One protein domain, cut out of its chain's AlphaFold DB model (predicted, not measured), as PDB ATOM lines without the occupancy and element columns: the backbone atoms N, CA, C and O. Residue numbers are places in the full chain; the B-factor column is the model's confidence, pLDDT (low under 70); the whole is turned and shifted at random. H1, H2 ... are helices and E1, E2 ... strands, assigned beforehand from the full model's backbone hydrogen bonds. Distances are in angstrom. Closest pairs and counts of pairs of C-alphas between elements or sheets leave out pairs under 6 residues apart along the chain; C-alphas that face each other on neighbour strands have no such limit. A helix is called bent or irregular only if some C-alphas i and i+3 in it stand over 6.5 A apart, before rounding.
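Overview. This is residues 21 to 40 and 49 to 152 of the 469 residues of an uncharacterized protein of Gymnopus androsaceus JB14 (UniProt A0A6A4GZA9). A strongly twisted sheet of four strands has H2a, the first arm of a bent helix, packed across one face, while the second arm, H2b, runs on and only grazes the sheet. Short H1 also only grazes the sheet, and residues 57 to 62 stick out. The printed part has 124 residues, in the order H1, E1, E2, E3, H2, E4; the mixed sheet runs E3, E2, E1, E4. The class is mixed, helices and strands, with under half of the residues in named elements. The whole is compact, with a radius of gyration of the C-alphas of 14.1 A, and rounded, spanning 37 by 35 by 29 A.

Along the chain. Residues 21 to 40 hold no named element. H1 is residues 50 to 54, 7.0 A long, from C-alpha 50 at (18.121, -167.365, 35.958). E1, residues 66 to 73, measures 21.1 A; E2, residues 76 to 83, 22.6 A; E3, residues 99 to 105, 19.1 A. H2, residues 120 to 141, was assigned as one helix by its hydrogen bonds but is bent, with C-alphas 130 and 133 6.8 A apart. Its arms are H2a, residues 120 to 130, 14.9 A, and H2b, residues 133 to 141, 11.8 A. E4, residues 148 to 151, is 9.8 A long and ends with C-alpha 151 at (21.508, -190.885, 24.668).

Arrangement. E1, E2 and E3 form a meander, each strand the antiparallel neighbour of the one before, and both successive pairs are hairpins. N 71 and O 78 are 2.8 A apart between E1 and E2, and N 101 and O 81 are 2.8 A apart between E3 and E2, both within hydrogen-bond range. Edge strand E4 is parallel to E1, with N 149 and O 70 at 2.9 A. At edge strand E3, residues 100 to 101 pair antiparallel with residues 21 to 22. H2a is on the sheet at a height of 7.7 A, making two layers, a helix arm on one face of a sheet. It lies over E2, but only just over E2 alone: 4 of its C-alphas fall on E2, 2 on E3 and 2 on E1. It runs across the strands, at 66 degrees to E2 on the local plane. The closest C-alphas of E3 and H2a, those of Val 102 and Ala 124, are 6.0 A apart. E3, H2 and E4 form a split strand-helix-strand unit, two strands of one sheet that are not neighbours, with a helix between them along the chain and E2 and E1 between them in the sheet, and its crossover is left-handed. H2a and H2b stand at a steep tilt of 42 degrees. H2b is only just on the sheet, with 5 pairs of C-alphas within 10 A, and grazes it with residues 134 to 135; H1 grazes it with residues 52 to 53. H1 is apart from both arms. In H2a and H2b every O i to N i+4 pair is within hydrogen-bond range; in H1 0 of 1 is, and 0 of 2 O i to N i+3 pairs.

Size, cuts and confidence. The C-alphas farthest apart, those of Ala 60 and Glu 152, are 39.2 A apart. Residues 41 to 48 are not printed, and C-alphas 40 and 49 are 11.7 A apart across the cut. The links H1 to E1, E2 to E3 and E3 to H2 are long. The mean pLDDT of the printed part is 74.1, and residues 23 to 40, 49 to 66 and 85 to 87 are under 70.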
ATOM      1  N   ARG A  21      23.328-171.502  21.789       71.31
ATOM      2  CA  ARG A  21      21.971-171.227  21.302       71.31
ATOM      3  C   ARG A  21      21.863-171.632  19.839       71.31
ATOM      4  O   ARG A  21      22.642-171.186  18.997       71.31
ATOM      5  N   ILE A  22      20.902-172.497  19.541       70.00
ATOM      6  CA  ILE A  22      20.590-172.941  18.185       70.00
ATOM      7  C   ILE A  22      19.299-172.224  17.775       70.00
ATOM      8  O   ILE A  22      18.197-172.696  18.055       70.00
ATOM      9  N   CYS A  23      19.459-171.042  17.172       58.81
ATOM     10  CA  CYS A  23      18.358-170.178  16.738       58.81
ATOM     11  C   CYS A  23      17.748-170.623  15.404       58.81
ATOM     12  O   CYS A  23      18.388-171.304  14.600       58.81
ATOM     13  N   THR A  24      16.520-170.165  15.160       53.91
ATOM     14  CA  THR A  24      15.727-170.440  13.952       53.91
ATOM     15  C   THR A  24      15.711-169.297  12.938       53.91
ATOM     16  O   THR A  24      15.057-169.425  11.909       53.91
ATOM     17  N   MET A  25      16.380-168.169  13.200       47.97
ATOM     18  CA  MET A  25      16.363-167.058  12.248       47.97
ATOM     19  C   MET A  25      17.134-167.446  10.981       47.97
ATOM     20  O   MET A  25      18.283-167.871  11.058       47.97
ATOM     21  N   ASN A  26      16.494-167.273   9.823       43.41
ATOM     22  CA  ASN A  26      16.969-167.640   8.480       43.41
ATOM     23  C   ASN A  26      18.255-166.913   8.007       43.41
ATOM     24  O   ASN A  26      18.579-166.934   6.823       43.41
ATOM     25  N   GLY A  27      19.011-166.280   8.905       44.72
ATOM     26  CA  GLY A  27      20.318-165.699   8.619       44.72
ATOM     27  C   GLY A  27      21.431-166.699   8.927       44.72
ATOM     28  O   GLY A  27      21.755-166.913  10.088       44.72
ATOM     29  N   LEU A  28      21.999-167.311   7.883       41.47
ATOM     30  CA  LEU A  28      23.322-167.963   7.846       41.47
ATOM     31  C   LEU A  28      23.822-168.574   9.173       41.47
ATOM     32  O   LEU A  28      24.524-167.909   9.926       41.47
ATOM     33  N   HIS A  29      23.520-169.863   9.396       40.62
ATOM     34  CA  HIS A  29      24.272-170.903  10.145       40.62
ATOM     35  C   HIS A  29      25.025-170.569  11.453       40.62
ATOM     36  O   HIS A  29      25.813-171.390  11.943       40.62
ATOM     37  N   THR A  30      24.801-169.415  12.064       40.78
ATOM     38  CA  THR A  30      25.656-168.943  13.145       40.78
ATOM     39  C   THR A  30      25.001-169.298  14.465       40.78
ATOM     40  O   THR A  30      24.055-168.660  14.914       40.78
ATOM     41  N   ILE A  31      25.516-170.357  15.092       46.28
ATOM     42  CA  ILE A  31      25.305-170.607  16.519       46.28
ATOM     43  C   ILE A  31      25.843-169.380  17.248       46.28
ATOM     44  O   ILE A  31      27.060-169.207  17.341       46.28
ATOM     45  N   SER A  32      24.947-168.531  17.741       42.28
ATOM     46  CA  SER A  32      25.318-167.487  18.680       42.28
ATOM     47  C   SER A  32      25.622-168.164  20.011       42.28
ATOM     48  O   SER A  32      24.804-168.941  20.513       42.28
ATOM     49  N   ILE A  33      26.793-167.897  20.575       40.12
ATOM     50  CA  ILE A  33      27.072-168.195  21.978       40.12
ATOM     51  C   ILE A  33      26.438-167.036  22.756       40.12
ATOM     52  O   ILE A  33      26.978-165.932  22.684       40.12
ATOM     53  N   PRO A  34      25.272-167.200  23.410       41.06
ATOM     54  CA  PRO A  34      24.796-166.191  24.337       41.06
ATOM     55  C   PRO A  34      25.794-166.117  25.491       41.06
ATOM     56  O   PRO A  34      25.972-167.075  26.244       41.06
ATOM     57  N   THR A  35      26.457-164.974  25.597       34.28
ATOM     58  CA  THR A  35      27.325-164.626  26.716       34.28
ATOM     59  C   THR A  35      26.684-163.434  27.396       34.28
ATOM     60  O   THR A  35      26.922-162.327  26.925       34.28
ATOM     61  N   THR A  36      25.871-163.578  28.450       43.53
ATOM     62  CA  THR A  36      25.305-162.350  29.047       43.53
ATOM     63  C   THR A  36      24.923-162.365  30.525       43.53
ATOM     64  O   THR A  36      24.181-163.222  30.993       43.53
ATOM     65  N   SER A  37      25.321-161.227  31.115       34.00
ATOM     66  CA  SER A  37      24.702-160.365  32.130       34.00
ATOM     67  C   SER A  37      24.784-160.733  33.608       34.00
ATOM     68  O   SER A  37      24.388-161.797  34.063       34.00
ATOM     69  N   SER A  38      25.271-159.745  34.356       35.19
ATOM     70  CA  SER A  38      25.565-159.713  35.787       35.19
ATOM     71  C   SER A  38      24.383-159.266  36.659       35.19
ATOM     72  O   SER A  38      24.570-158.940  37.831       35.19
ATOM     73  N   ARG A  39      23.163-159.182  36.110       35.03
ATOM     74  CA  ARG A  39      22.008-158.659  36.853       35.03
ATOM     75  C   ARG A  39      21.332-159.748  37.685       35.03
ATOM     76  O   ARG A  39      20.951-160.797  37.179       35.03
ATOM     77  N   LEU A  40      21.159-159.455  38.974       39.06
ATOM     78  CA  LEU A  40      20.410-160.268  39.933       39.06
ATOM     79  C   LEU A  40      18.968-160.472  39.443       39.06
ATOM     80  O   LEU A  40      18.189-159.517  39.388       39.06
ATOM     81  N   LEU A  49      16.933-171.808  36.722       54.38
ATOM     82  CA  LEU A  49      18.239-171.225  36.414       54.38
ATOM     83  C   LEU A  49      18.039-169.840  35.761       54.38
ATOM     84  O   LEU A  49      17.586-169.783  34.615       54.38
ATOM     85  N   PRO A  50      18.409-168.728  36.429       49.38
ATOM     86  CA  PRO A  50      18.121-167.365  35.958       49.38
ATOM     87  C   PRO A  50      18.805-167.012  34.627       49.38
ATOM     88  O   PRO A  50      18.408-166.072  33.944       49.38
ATOM     89  N   MET A  51      19.813-167.793  34.225       54.28
ATOM     90  CA  MET A  51      20.568-167.622  32.980       54.28
ATOM     91  C   MET A  51      19.730-167.771  31.710       54.28
ATOM     92  O   MET A  51      20.079-167.214  30.672       54.28
ATOM     93  N   VAL A  52      18.673-168.579  31.765       53.06
ATOM     94  CA  VAL A  52      17.915-168.945  30.568       53.06
ATOM     95  C   VAL A  52      16.903-167.855  30.239       53.06
ATOM     96  O   VAL A  52      16.755-167.507  29.076       53.06
ATOM     97  N   GLU A  53      16.296-167.234  31.249       53.47
ATOM     98  CA  GLU A  53      15.278-166.189  31.083       53.47
ATOM     99  C   GLU A  53      15.849-164.900  30.465       53.47
ATOM    100  O   GLU A  53      15.210-164.302  29.604       53.47
ATOM    101  N   HIS A  54      17.086-164.515  30.812       51.41
ATOM    102  CA  HIS A  54      17.716-163.297  30.281       51.41
ATOM    103  C   HIS A  54      18.081-163.397  28.787       51.41
ATOM    104  O   HIS A  54      18.041-162.404  28.069       51.41
ATOM    105  N   GLY A  55      18.370-164.601  28.273       52.00
ATOM    106  CA  GLY A  55      18.569-164.823  26.831       52.00
ATOM    107  C   GLY A  55      17.297-164.642  25.991       52.00
ATOM    108  O   GLY A  55      17.378-164.577  24.762       52.00
ATOM    109  N   PHE A  56      16.141-164.552  26.654       53.38
ATOM    110  CA  PHE A  56      14.822-164.333  26.065       53.38
ATOM    111  C   PHE A  56      14.222-162.961  26.436       53.38
ATOM    112  O   PHE A  56      13.091-162.666  26.043       53.38
ATOM    113  N   GLU A  57      14.959-162.102  27.154       47.69
ATOM    114  CA  GLU A  57      14.535-160.731  27.472       47.69
ATOM    115  C   GLU A  57      14.509-159.887  26.184       47.69
ATOM    116  O   GLU A  57      15.528-159.686  25.528       47.69
ATOM    117  N   GLY A  58      13.317-159.432  25.783       51.47
ATOM    118  CA  GLY A  58      13.084-158.698  24.529       51.47
ATOM    119  C   GLY A  58      11.815-159.113  23.780       51.47
ATOM    120  O   GLY A  58      11.388-158.423  22.858       51.47
ATOM    121  N   TRP A  59      11.173-160.211  24.185       50.41
ATOM    122  CA  TRP A  59       9.906-160.658  23.606       50.41
ATOM    123  C   TRP A  59       8.721-160.057  24.369       50.41
ATOM    124  O   TRP A  59       8.677-160.096  25.596       50.41
ATOM    125  N   ALA A  60       7.753-159.496  23.638       43.31
ATOM    126  CA  ALA A  60       6.712-158.622  24.186       43.31
ATOM    127  C   ALA A  60       5.726-159.285  25.172       43.31
ATOM    128  O   ALA A  60       4.939-158.576  25.796       43.31
ATOM    129  N   HIS A  61       5.761-160.606  25.369       45.38
ATOM    130  CA  HIS A  61       4.864-161.303  26.289       45.38
ATOM    131  C   HIS A  61       5.593-162.375  27.103       45.38
ATOM    132  O   HIS A  61       6.271-163.244  26.557       45.38
ATOM    133  N   VAL A  62       5.399-162.312  28.423       48.22
ATOM    134  CA  VAL A  62       5.812-163.315  29.412       48.22
ATOM    135  C   VAL A  62       5.238-164.668  28.995       48.22
ATOM    136  O   VAL A  62       4.024-164.857  29.066       48.22
ATOM    137  N   GLN A  63       6.077-165.611  28.557       50.88
ATOM    138  CA  GLN A  63       5.635-166.993  28.358       50.88
ATOM    139  C   GLN A  63       6.439-167.976  29.217       50.88
ATOM    140  O   GLN A  63       7.668-167.976  29.147       50.88
ATOM    141  N   PRO A  64       5.775-168.847  30.008       51.44
ATOM    142  CA  PRO A  64       6.394-169.569  31.125       51.44
ATOM    143  C   PRO A  64       6.986-170.937  30.741       51.44
ATOM    144  O   PRO A  64       7.442-171.683  31.613       51.44
ATOM    145  N   PHE A  65       6.953-171.312  29.461       59.09
ATOM    146  CA  PHE A  65       7.231-172.680  29.011       59.09
ATOM    147  C   PHE A  65       8.650-172.831  28.459       59.09
ATOM    148  O   PHE A  65       8.862-173.276  27.329       59.09
ATOM    149  N   ILE A  66       9.631-172.436  29.270       69.38
ATOM    150  CA  ILE A  66      10.982-172.975  29.134       69.38
ATOM    151  C   ILE A  66      10.921-174.370  29.747       69.38
ATOM    152  O   ILE A  66      10.719-174.519  30.952       69.38
ATOM    153  N   HIS A  67      11.036-175.381  28.897       79.44
ATOM    154  CA  HIS A  67      11.200-176.758  29.329       79.44
ATOM    155  C   HIS A  67      12.685-177.063  29.403       79.44
ATOM    156  O   HIS A  67      13.448-176.659  28.525       79.44
ATOM    157  N   ASP A  68      13.089-177.788  30.430       86.81
ATOM    158  CA  ASP A  68      14.446-178.263  30.590       86.81
ATOM    159  C   ASP A  68      14.480-179.787  30.662       86.81
ATOM    160  O   ASP A  68      13.570-180.438  31.170       86.81
ATOM    161  N   ILE A  69      15.528-180.351  30.073       89.19
ATOM    162  CA  ILE A  69      15.726-181.791  29.966       89.19
ATOM    163  C   ILE A  69      17.177-182.073  30.314       89.19
ATOM    164  O   ILE A  69      18.085-181.507  29.694       89.19
ATOM    165  N   ASP A  70      17.401-182.977  31.258       91.00
ATOM    166  CA  ASP A  70      18.735-183.490  31.528       91.00
ATOM    167  C   ASP A  70      19.064-184.606  30.537       91.00
ATOM    168  O   ASP A  70      18.339-185.588  30.390       91.00
ATOM    169  N   VAL A  71      20.181-184.464  29.830       92.88
ATOM    170  CA  VAL A  71      20.588-185.395  28.780       92.88
ATOM    171  C   VAL A  71      22.006-185.884  29.029       92.88
ATOM    172  O   VAL A  71      22.949-185.097  29.116       92.88
ATOM    173  N   VAL A  72      22.192-187.200  29.108       93.25
ATOM    174  CA  VAL A  72      23.529-187.812  29.137       93.25
ATOM    175  C   VAL A  72      23.896-188.232  27.725       93.25
ATOM    176  O   VAL A  72      23.257-189.105  27.152       93.25
ATOM    177  N   TYR A  73      24.958-187.646  27.176       93.94
ATOM    178  CA  TYR A  73      25.479-187.989  25.857       93.94
ATOM    179  C   TYR A  73      26.978-188.246  25.931       93.94
ATOM    180  O   TYR A  73      27.752-187.392  26.370       93.94
ATOM    181  N   ARG A  74      27.400-189.447  25.513       91.12
ATOM    182  CA  ARG A  74      28.805-189.896  25.570       91.12
ATOM    183  C   ARG A  74      29.449-189.653  26.944       91.12
ATOM    184  O   ARG A  74      30.524-189.062  27.037       91.12
ATOM    185  N   ARG A  75      28.768-190.084  28.013       91.69
ATOM    186  CA  ARG A  75      29.194-189.928  29.422       91.69
ATOM    187  C   ARG A  75      29.300-188.477  29.919       91.69
ATOM    188  O   ARG A  75      29.738-188.255  31.040       91.69
ATOM    189  N   THR A  76      28.900-187.492  29.116       91.50
ATOM    190  CA  THR A  76      28.848-186.082  29.519       91.50
ATOM    191  C   THR A  76      27.396-185.680  29.750       91.50
ATOM    192  O   THR A  76      26.527-186.029  28.950       91.50
ATOM    193  N   ARG A  77      27.128-184.967  30.847       92.50
ATOM    194  CA  ARG A  77      25.802-184.424  31.158       92.50
ATOM    195  C   ARG A  77      25.617-183.061  30.503       92.50
ATOM    196  O   ARG A  77      26.493-182.196  30.571       92.50
ATOM    197  N   TYR A  78      24.459-182.883  29.896       93.31
ATOM    198  CA  TYR A  78      23.999-181.650  29.289       93.31
ATOM    199  C   TYR A  78      22.612-181.329  29.833       93.31
ATOM    200  O   TYR A  78      21.836-182.242  30.096       93.31
ATOM    201  N   ARG A  79      22.292-180.045  29.958       91.94
ATOM    202  CA  ARG A  79      20.930-179.573  30.196       91.94
ATOM    203  C   ARG A  79      20.471-178.854  28.947       91.94
ATOM    204  O   ARG A  79      21.155-177.954  28.448       91.94
ATOM    205  N   VAL A  80      19.367-179.323  28.394       90.00
ATOM    206  CA  VAL A  80      18.785-178.799  27.167       90.00
ATOM    207  C   VAL A  80      17.575-177.982  27.559       90.00
ATOM    208  O   VAL A  80      16.616-178.528  28.091       90.00
ATOM    209  N   PHE A  81      17.631-176.685  27.293       87.06
ATOM    210  CA  PHE A  81      16.493-175.795  27.440       87.06
ATOM    211  C   PHE A  81      15.830-175.626  26.087       87.06
ATOM    212  O   PHE A  81      16.495-175.382  25.079       87.06
ATOM    213  N   PHE A  82      14.517-175.754  26.070       85.69
ATOM    214  CA  PHE A  82      13.705-175.616  24.883       85.69
ATOM    215  C   PHE A  82      12.564-174.645  25.188       85.69
ATOM    216  O   PHE A  82      11.807-174.838  26.142       85.69
ATOM    217  N   GLN A  83      12.450-173.596  24.374       80.62
ATOM    218  CA  GLN A  83      11.353-172.642  24.471       80.62
ATOM    219  C   GLN A  83      10.254-173.017  23.477       80.62
ATOM    220  O   GLN A  83      10.454-172.976  22.259       80.62
ATOM    221  N   ARG A  84       9.068-173.345  24.000       70.19
ATOM    222  CA  ARG A  84       7.893-173.643  23.180       70.19
ATOM    223  C   ARG A  84       7.145-172.366  22.829       70.19
ATOM    224  O   ARG A  84       6.713-171.646  23.722       70.19
ATOM    225  N   HIS A  85       6.875-172.150  21.543       68.50
ATOM    226  CA  HIS A  85       5.907-171.138  21.137       68.50
ATOM    227  C   HIS A  85       5.277-171.448  19.780       68.50
ATOM    228  O   HIS A  85       5.977-171.812  18.839       68.50
ATOM    229  N   LYS A  86       3.961-171.227  19.662       62.53
ATOM    230  CA  LYS A  86       3.220-171.393  18.398       62.53
ATOM    231  C   LYS A  86       3.641-170.391  17.319       62.53
ATOM    232  O   LYS A  86       3.462-170.666  16.141       62.53
ATOM    233  N   HIS A  87       4.187-169.239  17.719       65.75
ATOM    234  CA  HIS A  87       4.629-168.196  16.789       65.75
ATOM    235  C   HIS A  87       6.142-168.213  16.527       65.75
ATOM    236  O   HIS A  87       6.642-167.325  15.844       65.75
ATOM    237  N   LEU A  88       6.890-169.180  17.077       70.62
ATOM    238  CA  LEU A  88       8.288-169.356  16.684       70.62
ATOM    239  C   LEU A  88       8.346-170.159  15.382       70.62
ATOM    240  O   LEU A  88       7.655-171.164  15.220       70.62
ATOM    241  N   SER A  89       9.187-169.710  14.454       76.56
ATOM    242  CA  SER A  89       9.440-170.405  13.192       76.56
ATOM    243  C   SER A  89       9.954-171.827  13.437       76.56
ATOM    244  O   SER A  89      10.701-172.068  14.390       76.56
ATOM    245  N   VAL A  90       9.609-172.759  12.547       83.12
ATOM    246  CA  VAL A  90      10.180-174.113  12.551       83.12
ATOM    247  C   VAL A  90      11.683-174.015  12.299       83.12
ATOM    248  O   VAL A  90      12.111-173.389  11.331       83.12
ATOM    249  N   ASN A  91      12.490-174.636  13.157       81.06
ATOM    250  CA  ASN A  91      13.919-174.774  12.927       81.06
ATOM    251  C   ASN A  91      14.139-175.689  11.708       81.06
ATOM    252  O   ASN A  91      13.846-176.882  11.813       81.06
ATOM    253  N   PRO A  92      14.689-175.206  10.580       77.50
ATOM    254  CA  PRO A  92      14.826-176.027   9.377       77.50
ATOM    255  C   PRO A  92      15.829-177.179   9.547       77.50
ATOM    256  O   PRO A  92      15.769-178.160   8.817       77.50
ATOM    257  N   VAL A  93      16.749-177.084  10.515       79.62
ATOM    258  CA  VAL A  93      17.769-178.114  10.777       79.62
ATOM    259  C   VAL A  93      17.237-179.223  11.682       79.62
ATOM    260  O   VAL A  93      17.676-180.366  11.574       79.62
ATOM    261  N   LEU A  94      16.340-178.885  12.609       86.50
ATOM    262  CA  LEU A  94      15.866-179.803  13.649       86.50
ATOM    263  C   LEU A  94      14.405-180.231  13.464       86.50
ATOM    264  O   LEU A  94      13.977-181.179  14.111       86.50
ATOM    265  N   GLY A  95      13.635-179.553  12.609       87.75
ATOM    266  CA  GLY A  95      12.222-179.856  12.365       87.75
ATOM    267  C   GLY A  95      11.296-179.570  13.554       87.75
ATOM    268  O   GLY A  95      10.171-180.056  13.577       87.75
ATOM    269  N   VAL A  96      11.751-178.797  14.547       87.56
ATOM    270  CA  VAL A  96      10.985-178.445  15.756       87.56
ATOM    271  C   VAL A  96      10.665-176.955  15.782       87.56
ATOM    272  O   VAL A  96      11.465-176.138  15.324       87.56
ATOM    273  N   GLN A  97       9.502-176.582  16.316       85.31
ATOM    274  CA  GLN A  97       9.146-175.173  16.520       85.31
ATOM    275  C   GLN A  97       9.887-174.619  17.734       85.31
ATOM    276  O   GLN A  97       9.817-175.224  18.796       85.31
ATOM    277  N   GLY A  98      10.544-173.468  17.612       84.06
ATOM    278  CA  GLY A  98      11.196-172.804  18.743       84.06
ATOM    279  C   GLY A  98      12.708-172.978  18.825       84.06
ATOM    280  O   GLY A  98      13.357-173.505  17.922       84.06
ATOM    281  N   GLU A  99      13.275-172.466  19.915       82.88
ATOM    282  CA  GLU A  99      14.720-172.398  20.117       82.88
ATOM    283  C   GLU A  99      15.206-173.439  21.121       82.88
ATOM    284  O   GLU A  99      14.524-173.752  22.102       82.88
ATOM    285  N   ILE A 100      16.415-173.949  20.877       86.69
ATOM    286  CA  ILE A 100      17.086-174.905  21.754       86.69
ATOM    287  C   ILE A 100      18.404-174.304  22.236       86.69
ATOM    288  O   ILE A 100      19.244-173.880  21.436       86.69
ATOM    289  N   VAL A 101      18.601-174.311  23.552       87.19
ATOM    290  CA  VAL A 101      19.857-173.952  24.206       87.19
ATOM    291  C   VAL A 101      20.433-175.197  24.856       87.19
ATOM    292  O   VAL A 101      19.806-175.814  25.713       87.19
ATOM    293  N   VAL A 102      21.646-175.570  24.460       89.62
ATOM    294  CA  VAL A 102      22.366-176.696  25.058       89.62
ATOM    295  C   VAL A 102      23.447-176.153  25.974       89.62
ATOM    296  O   VAL A 102      24.339-175.419  25.536       89.62
ATOM    297  N   MET A 103      23.388-176.545  27.242       91.31
ATOM    298  CA  MET A 103      24.381-176.196  28.246       91.31
ATOM    299  C   MET A 103      25.073-177.451  28.761       91.31
ATOM    300  O   MET A 103      24.439-178.481  28.986       91.31
ATOM    301  N   ARG A 104      26.391-177.382  28.944       90.75
ATOM    302  CA  ARG A 104      27.145-178.464  29.574       90.75
ATOM    303  C   ARG A 104      27.042-178.336  31.086       90.75
ATOM    304  O   ARG A 104      27.179-177.246  31.632       90.75
ATOM    305  N   VAL A 105      26.844-179.462  31.750       90.56
ATOM    306  CA  VAL A 105      26.668-179.522  33.198       90.56
ATOM    307  C   VAL A 105      27.890-180.172  33.848       90.56
ATOM    308  O   VAL A 105      28.571-181.004  33.239       90.56
ATOM    309  N   GLY A 106      28.195-179.774  35.082       86.88
ATOM    310  CA  GLY A 106      29.275-180.333  35.883       86.88
ATOM    311  C   GLY A 106      29.099-181.830  36.125       86.88
ATOM    312  O   GLY A 106      28.005-182.309  36.414       86.88
ATOM    313  N   ALA A 107      30.199-182.583  36.034       85.56
ATOM    314  CA  ALA A 107      30.181-184.024  36.290       85.56
ATOM    315  C   ALA A 107      29.867-184.346  37.762       85.56
ATOM    316  O   ALA A 107      29.163-185.313  38.040       85.56
ATOM    317  N   VAL A 108      30.379-183.523  38.686       81.88
ATOM    318  CA  VAL A 108      30.226-183.708  40.138       81.88
ATOM    319  C   VAL A 108      28.904-183.131  40.642       81.88
ATOM    320  O   VAL A 108      28.202-183.789  41.401       81.88
ATOM    321  N   ASN A 109      28.544-181.919  40.201       82.94
ATOM    322  CA  ASN A 109      27.302-181.259  40.596       82.94
ATOM    323  C   ASN A 109      26.433-180.956  39.358       82.94
ATOM    324  O   ASN A 109      26.803-180.073  38.577       82.94
ATOM    325  N   PRO A 110      25.278-181.635  39.192       76.44
ATOM    326  CA  PRO A 110      24.382-181.430  38.057       76.44
ATOM    327  C   PRO A 110      23.663-180.070  38.062       76.44
ATOM    328  O   PRO A 110      23.045-179.686  37.074       76.44
ATOM    329  N   GLN A 111      23.733-179.321  39.162       79.50
ATOM    330  CA  GLN A 111      23.186-177.965  39.233       79.50
ATOM    331  C   GLN A 111      24.153-176.918  38.667       79.50
ATOM    332  O   GLN A 111      23.733-175.816  38.320       79.50
ATOM    333  N   ASN A 112      25.438-177.261  38.534       77.31
ATOM    334  CA  ASN A 112      26.453-176.335  38.057       77.31
ATOM    335  C   ASN A 112      26.555-176.406  36.533       77.31
ATOM    336  O   ASN A 112      26.889-177.451  35.970       77.31
ATOM    337  N   VAL A 113      26.335-175.278  35.863       80.69
ATOM    338  CA  VAL A 113      26.631-175.144  34.434       80.69
ATOM    339  C   VAL A 113      28.123-174.859  34.265       80.69
ATOM    340  O   VAL A 113      28.681-174.001  34.944       80.69
ATOM    341  N   VAL A 114      28.782-175.596  33.375       83.38
ATOM    342  CA  VAL A 114      30.217-175.452  33.092       83.38
ATOM    343  C   VAL A 114      30.399-174.719  31.770       83.38
ATOM    344  O   VAL A 114      29.618-174.899  30.835       83.38
ATOM    345  N   HIS A 115      31.463-173.923  31.671       81.56
ATOM    346  CA  HIS A 115      31.857-173.287  30.420       81.56
ATOM    347  C   HIS A 115      32.007-174.295  29.276       81.56
ATOM    348  O   HIS A 115      32.579-175.377  29.433       81.56
ATOM    349  N   SER A 116      31.543-173.896  28.092       77.69
ATOM    350  CA  SER A 116      31.755-174.642  26.856       77.69
ATOM    351  C   SER A 116      33.246-174.847  26.560       77.69
ATOM    352  O   SER A 116      34.005-173.875  26.531       77.69
ATOM    353  N   GLN A 117      33.654-176.077  26.258       86.00
ATOM    354  CA  GLN A 117      35.013-176.407  25.820       86.00
ATOM    355  C   GLN A 117      35.134-176.433  24.288       86.00
ATOM    356  O   GLN A 117      34.141-176.497  23.551       86.00
ATOM    357  N   VAL A 118      36.374-176.437  23.789       82.44
ATOM    358  CA  VAL A 118      36.665-176.640  22.362       82.44
ATOM    359  C   VAL A 118      36.077-177.986  21.913       82.44
ATOM    360  O   VAL A 118      36.348-179.030  22.499       82.44
ATOM    361  N   GLY A 119      35.229-177.959  20.882       85.19
ATOM    362  CA  GLY A 119      34.529-179.141  20.364       85.19
ATOM    363  C   GLY A 119      33.116-179.364  20.917       85.19
ATOM    364  O   GLY A 119      32.349-180.114  20.300       85.19
ATOM    365  N   ASP A 120      32.710-178.668  21.986       86.06
ATOM    366  CA  ASP A 120      31.344-178.784  22.513       86.06
ATOM    367  C   ASP A 120      30.295-178.267  21.515       86.06
ATOM    368  O   ASP A 120      29.193-178.800  21.482       86.06
ATOM    369  N   LYS A 121      30.654-177.358  20.594       85.88
ATOM    370  CA  LYS A 121      29.770-176.902  19.502       85.88
ATOM    371  C   LYS A 121      29.238-178.067  18.657       85.88
ATOM    372  O   LYS A 121      28.033-178.194  18.452       85.88
ATOM    373  N   ARG A 122      30.129-178.950  18.185       88.81
ATOM    374  CA  ARG A 122      29.749-180.115  17.363       88.81
ATOM    375  C   ARG A 122      28.952-181.131  18.184       88.81
ATOM    376  O   ARG A 122      28.042-181.771  17.662       88.81
ATOM    377  N   ARG A 123      29.279-181.278  19.473       91.00
ATOM    378  CA  ARG A 123      28.544-182.161  20.392       91.00
ATOM    379  C   ARG A 123      27.135-181.641  20.652       91.00
ATOM    380  O   ARG A 123      26.206-182.420  20.510       91.00
ATOM    381  N   ALA A 124      26.978-180.350  20.930       89.25
ATOM    382  CA  ALA A 124      25.696-179.688  21.130       89.25
ATOM    383  C   ALA A 124      24.796-179.793  19.890       89.25
ATOM    384  O   ALA A 124      23.616-180.091  20.024       89.25
ATOM    385  N   GLN A 125      25.351-179.644  18.682       89.69
ATOM    386  CA  GLN A 125      24.603-179.864  17.437       89.69
ATOM    387  C   GLN A 125      24.102-181.306  17.297       89.69
ATOM    388  O   GLN A 125      22.934-181.529  16.983       89.69
ATOM    389  N   ASN A 126      24.972-182.292  17.530       91.69
ATOM    390  CA  ASN A 126      24.581-183.701  17.468       91.69
ATOM    391  C   ASN A 126      23.553-184.045  18.550       91.69
ATOM    392  O   ASN A 126      22.586-184.741  18.267       91.69
ATOM    393  N   LEU A 127      23.736-183.515  19.762       92.75
ATOM    394  CA  LEU A 127      22.791-183.651  20.864       92.75
ATOM    395  C   LEU A 127      21.422-183.091  20.476       92.75
ATOM    396  O   LEU A 127      20.427-183.788  20.599       92.75
ATOM    397  N   ALA A 128      21.374-181.867  19.947       91.50
ATOM    398  CA  ALA A 128      20.129-181.230  19.540       91.50
ATOM    399  C   ALA A 128      19.393-182.044  18.465       91.50
ATOM    400  O   ALA A 128      18.183-182.203  18.557       91.50
ATOM    401  N   ARG A 129      20.115-182.634  17.500       92.69
ATOM    402  CA  ARG A 129      19.528-183.545  16.500       92.69
ATOM    403  C   ARG A 129      18.959-184.820  17.116       92.69
ATOM    404  O   ARG A 129      17.916-185.279  16.676       92.69
ATOM    405  N   LEU A 130      19.630-185.384  18.119       93.62
ATOM    406  CA  LEU A 130      19.163-186.586  18.814       93.62
ATOM    407  C   LEU A 130      17.964-186.304  19.727       93.62
ATOM    408  O   LEU A 130      17.099-187.157  19.873       93.62
ATOM    409  N   VAL A 131      17.899-185.113  20.329       92.56
ATOM    410  CA  VAL A 131      16.799-184.700  21.215       92.56
ATOM    411  C   VAL A 131      15.590-184.184  20.420       92.56
ATOM    412  O   VAL A 131      14.459-184.285  20.892       92.56
ATOM    413  N   ALA A 132      15.790-183.676  19.200       92.00
ATOM    414  CA  ALA A 132      14.732-183.081  18.379       92.00
ATOM    415  C   ALA A 132      13.487-183.973  18.180       92.00
ATOM    416  O   ALA A 132      12.391-183.447  18.357       92.00
ATOM    417  N   PRO A 133      13.583-185.293  17.913       92.69
ATOM    418  CA  PRO A 133      12.403-186.156  17.809       92.69
ATOM    419  C   PRO A 133      11.558-186.202  19.090       92.69
ATOM    420  O   PRO A 133      10.333-186.212  19.013       92.69
ATOM    421  N   TYR A 134      12.192-186.165  20.267       91.31
ATOM    422  CA  TYR A 134      11.491-186.138  21.557       91.31
ATOM    423  C   TYR A 134      10.763-184.809  21.768       91.31
ATOM    424  O   TYR A 134       9.630-184.785  22.245       91.31
ATOM    425  N   ILE A 135      11.392-183.701  21.365       90.12
ATOM    426  CA  ILE A 135      10.768-182.374  21.385       90.12
ATOM    427  C   ILE A 135       9.616-182.309  20.370       90.12
ATOM    428  O   ILE A 135       8.568-181.749  20.679       90.12
ATOM    429  N   ALA A 136       9.765-182.898  19.183       89.19
ATOM    430  CA  ALA A 136       8.711-182.948  18.174       89.19
ATOM    431  C   ALA A 136       7.494-183.751  18.665       89.19
ATOM    432  O   ALA A 136       6.369-183.264  18.567       89.19
ATOM    433  N   ASP A 137       7.709-184.933  19.253       88.81
ATOM    434  CA  ASP A 137       6.633-185.754  19.827       88.81
ATOM    435  C   ASP A 137       5.920-185.016  20.971       88.81
ATOM    436  O   ASP A 137       4.688-184.960  21.016       88.81
ATOM    437  N   PHE A 138       6.690-184.344  21.835       87.06
ATOM    438  CA  PHE A 138       6.174-183.447  22.871       87.06
ATOM    439  C   PHE A 138       5.294-182.328  22.289       87.06
ATOM    440  O   PHE A 138       4.191-182.076  22.777       87.06
ATOM    441  N   GLN A 139       5.749-181.668  21.220       85.31
ATOM    442  CA  GLN A 139       5.022-180.573  20.574       85.31
ATOM    443  C   GLN A 139       3.727-181.034  19.902       85.31
ATOM    444  O   GLN A 139       2.714-180.340  20.021       85.31
ATOM    445  N   GLN A 140       3.761-182.177  19.215       85.44
ATOM    446  CA  GLN A 140       2.637-182.708  18.445       85.44
ATOM    447  C   GLN A 140       1.581-183.360  19.336       85.44
ATOM    448  O   GLN A 140       0.388-183.148  19.136       85.44
ATOM    449  N   ARG A 141       2.007-184.157  20.322       84.31
ATOM    450  CA  ARG A 141       1.099-184.981  21.133       84.31
ATOM    451  C   ARG A 141       0.755-184.361  22.481       84.31
ATOM    452  O   ARG A 141      -0.123-184.877  23.166       84.31
ATOM    453  N   GLY A 142       1.459-183.303  22.891       78.12
ATOM    454  CA  GLY A 142       1.252-182.639  24.180       78.12
ATOM    455  C   GLY A 142       1.551-183.519  25.398       78.12
ATOM    456  O   GLY A 142       1.175-183.161  26.511       78.12
ATOM    457  N   ARG A 143       2.204-184.672  25.207       74.75
ATOM    458  CA  ARG A 143       2.650-185.537  26.309       74.75
ATOM    459  C   ARG A 143       3.757-184.832  27.078       74.75
ATOM    460  O   ARG A 143       4.479-184.057  26.479       74.75
ATOM    461  N   GLY A 144       3.903-185.092  28.375       77.69
ATOM    462  CA  GLY A 144       5.006-184.537  29.166       77.69
ATOM    463  C   GLY A 144       6.367-184.975  28.621       77.69
ATOM    464  O   GLY A 144       6.551-186.143  28.276       77.69
ATOM    465  N   LEU A 145       7.315-184.041  28.535       81.44
ATOM    466  CA  LEU A 145       8.691-184.344  28.157       81.44
ATOM    467  C   LEU A 145       9.351-185.078  29.325       81.44
ATOM    468  O   LEU A 145       9.202-184.656  30.474       81.44
ATOM    469  N   GLN A 146      10.036-186.190  29.057       84.50
ATOM    470  CA  GLN A 146      10.749-186.887  30.123       84.50
ATOM    471  C   GLN A 146      11.823-185.957  30.702       84.50
ATOM    472  O   GLN A 146      12.546-185.328  29.929       84.50
ATOM    473  N   PRO A 147      11.956-185.875  32.037       83.06
ATOM    474  CA  PRO A 147      12.926-184.982  32.668       83.06
ATOM    475  C   PRO A 147      14.375-185.409  32.394       83.06
ATOM    476  O   PRO A 147      15.288-184.596  32.515       83.06
ATOM    477  N   PHE A 148      14.591-186.674  32.014       88.44
ATOM    478  CA  PHE A 148      15.906-187.250  31.784       88.44
ATOM    479  C   PHE A 148      15.927-188.143  30.540       88.44
ATOM    480  O   PHE A 148      15.063-189.005  30.385       88.44
ATOM    481  N   ILE A 149      16.940-187.974  29.686       88.94
ATOM    482  CA  ILE A 149      17.165-188.792  28.488       88.94
ATOM    483  C   ILE A 149      18.620-189.277  28.466       88.94
ATOM    484  O   ILE A 149      19.564-188.487  28.409       88.94
ATOM    485  N   GLN A 150      18.824-190.594  28.454       90.56
ATOM    486  CA  GLN A 150      20.143-191.182  28.219       90.56
ATOM    487  C   GLN A 150      20.312-191.478  26.730       90.56
ATOM    488  O   GLN A 150      19.708-192.399  26.188       90.56
ATOM    489  N   LEU A 151      21.148-190.684  26.063       89.56
ATOM    490  CA  LEU A 151      21.508-190.885  24.668       89.56
ATOM    491  C   LEU A 151      22.784-191.714  24.607       89.56
ATOM    492  O   LEU A 151      23.909-191.197  24.640       89.56
ATOM    493  N   GLU A 152      22.606-193.023  24.510       83.62
ATOM    494  CA  GLU A 152      23.714-193.901  24.183       83.62
ATOM    495  C   GLU A 152      24.116-193.630  22.737       83.62
ATOM    496  O   GLU A 152      23.299-193.663  21.815       83.62
TER     497      GLU A 152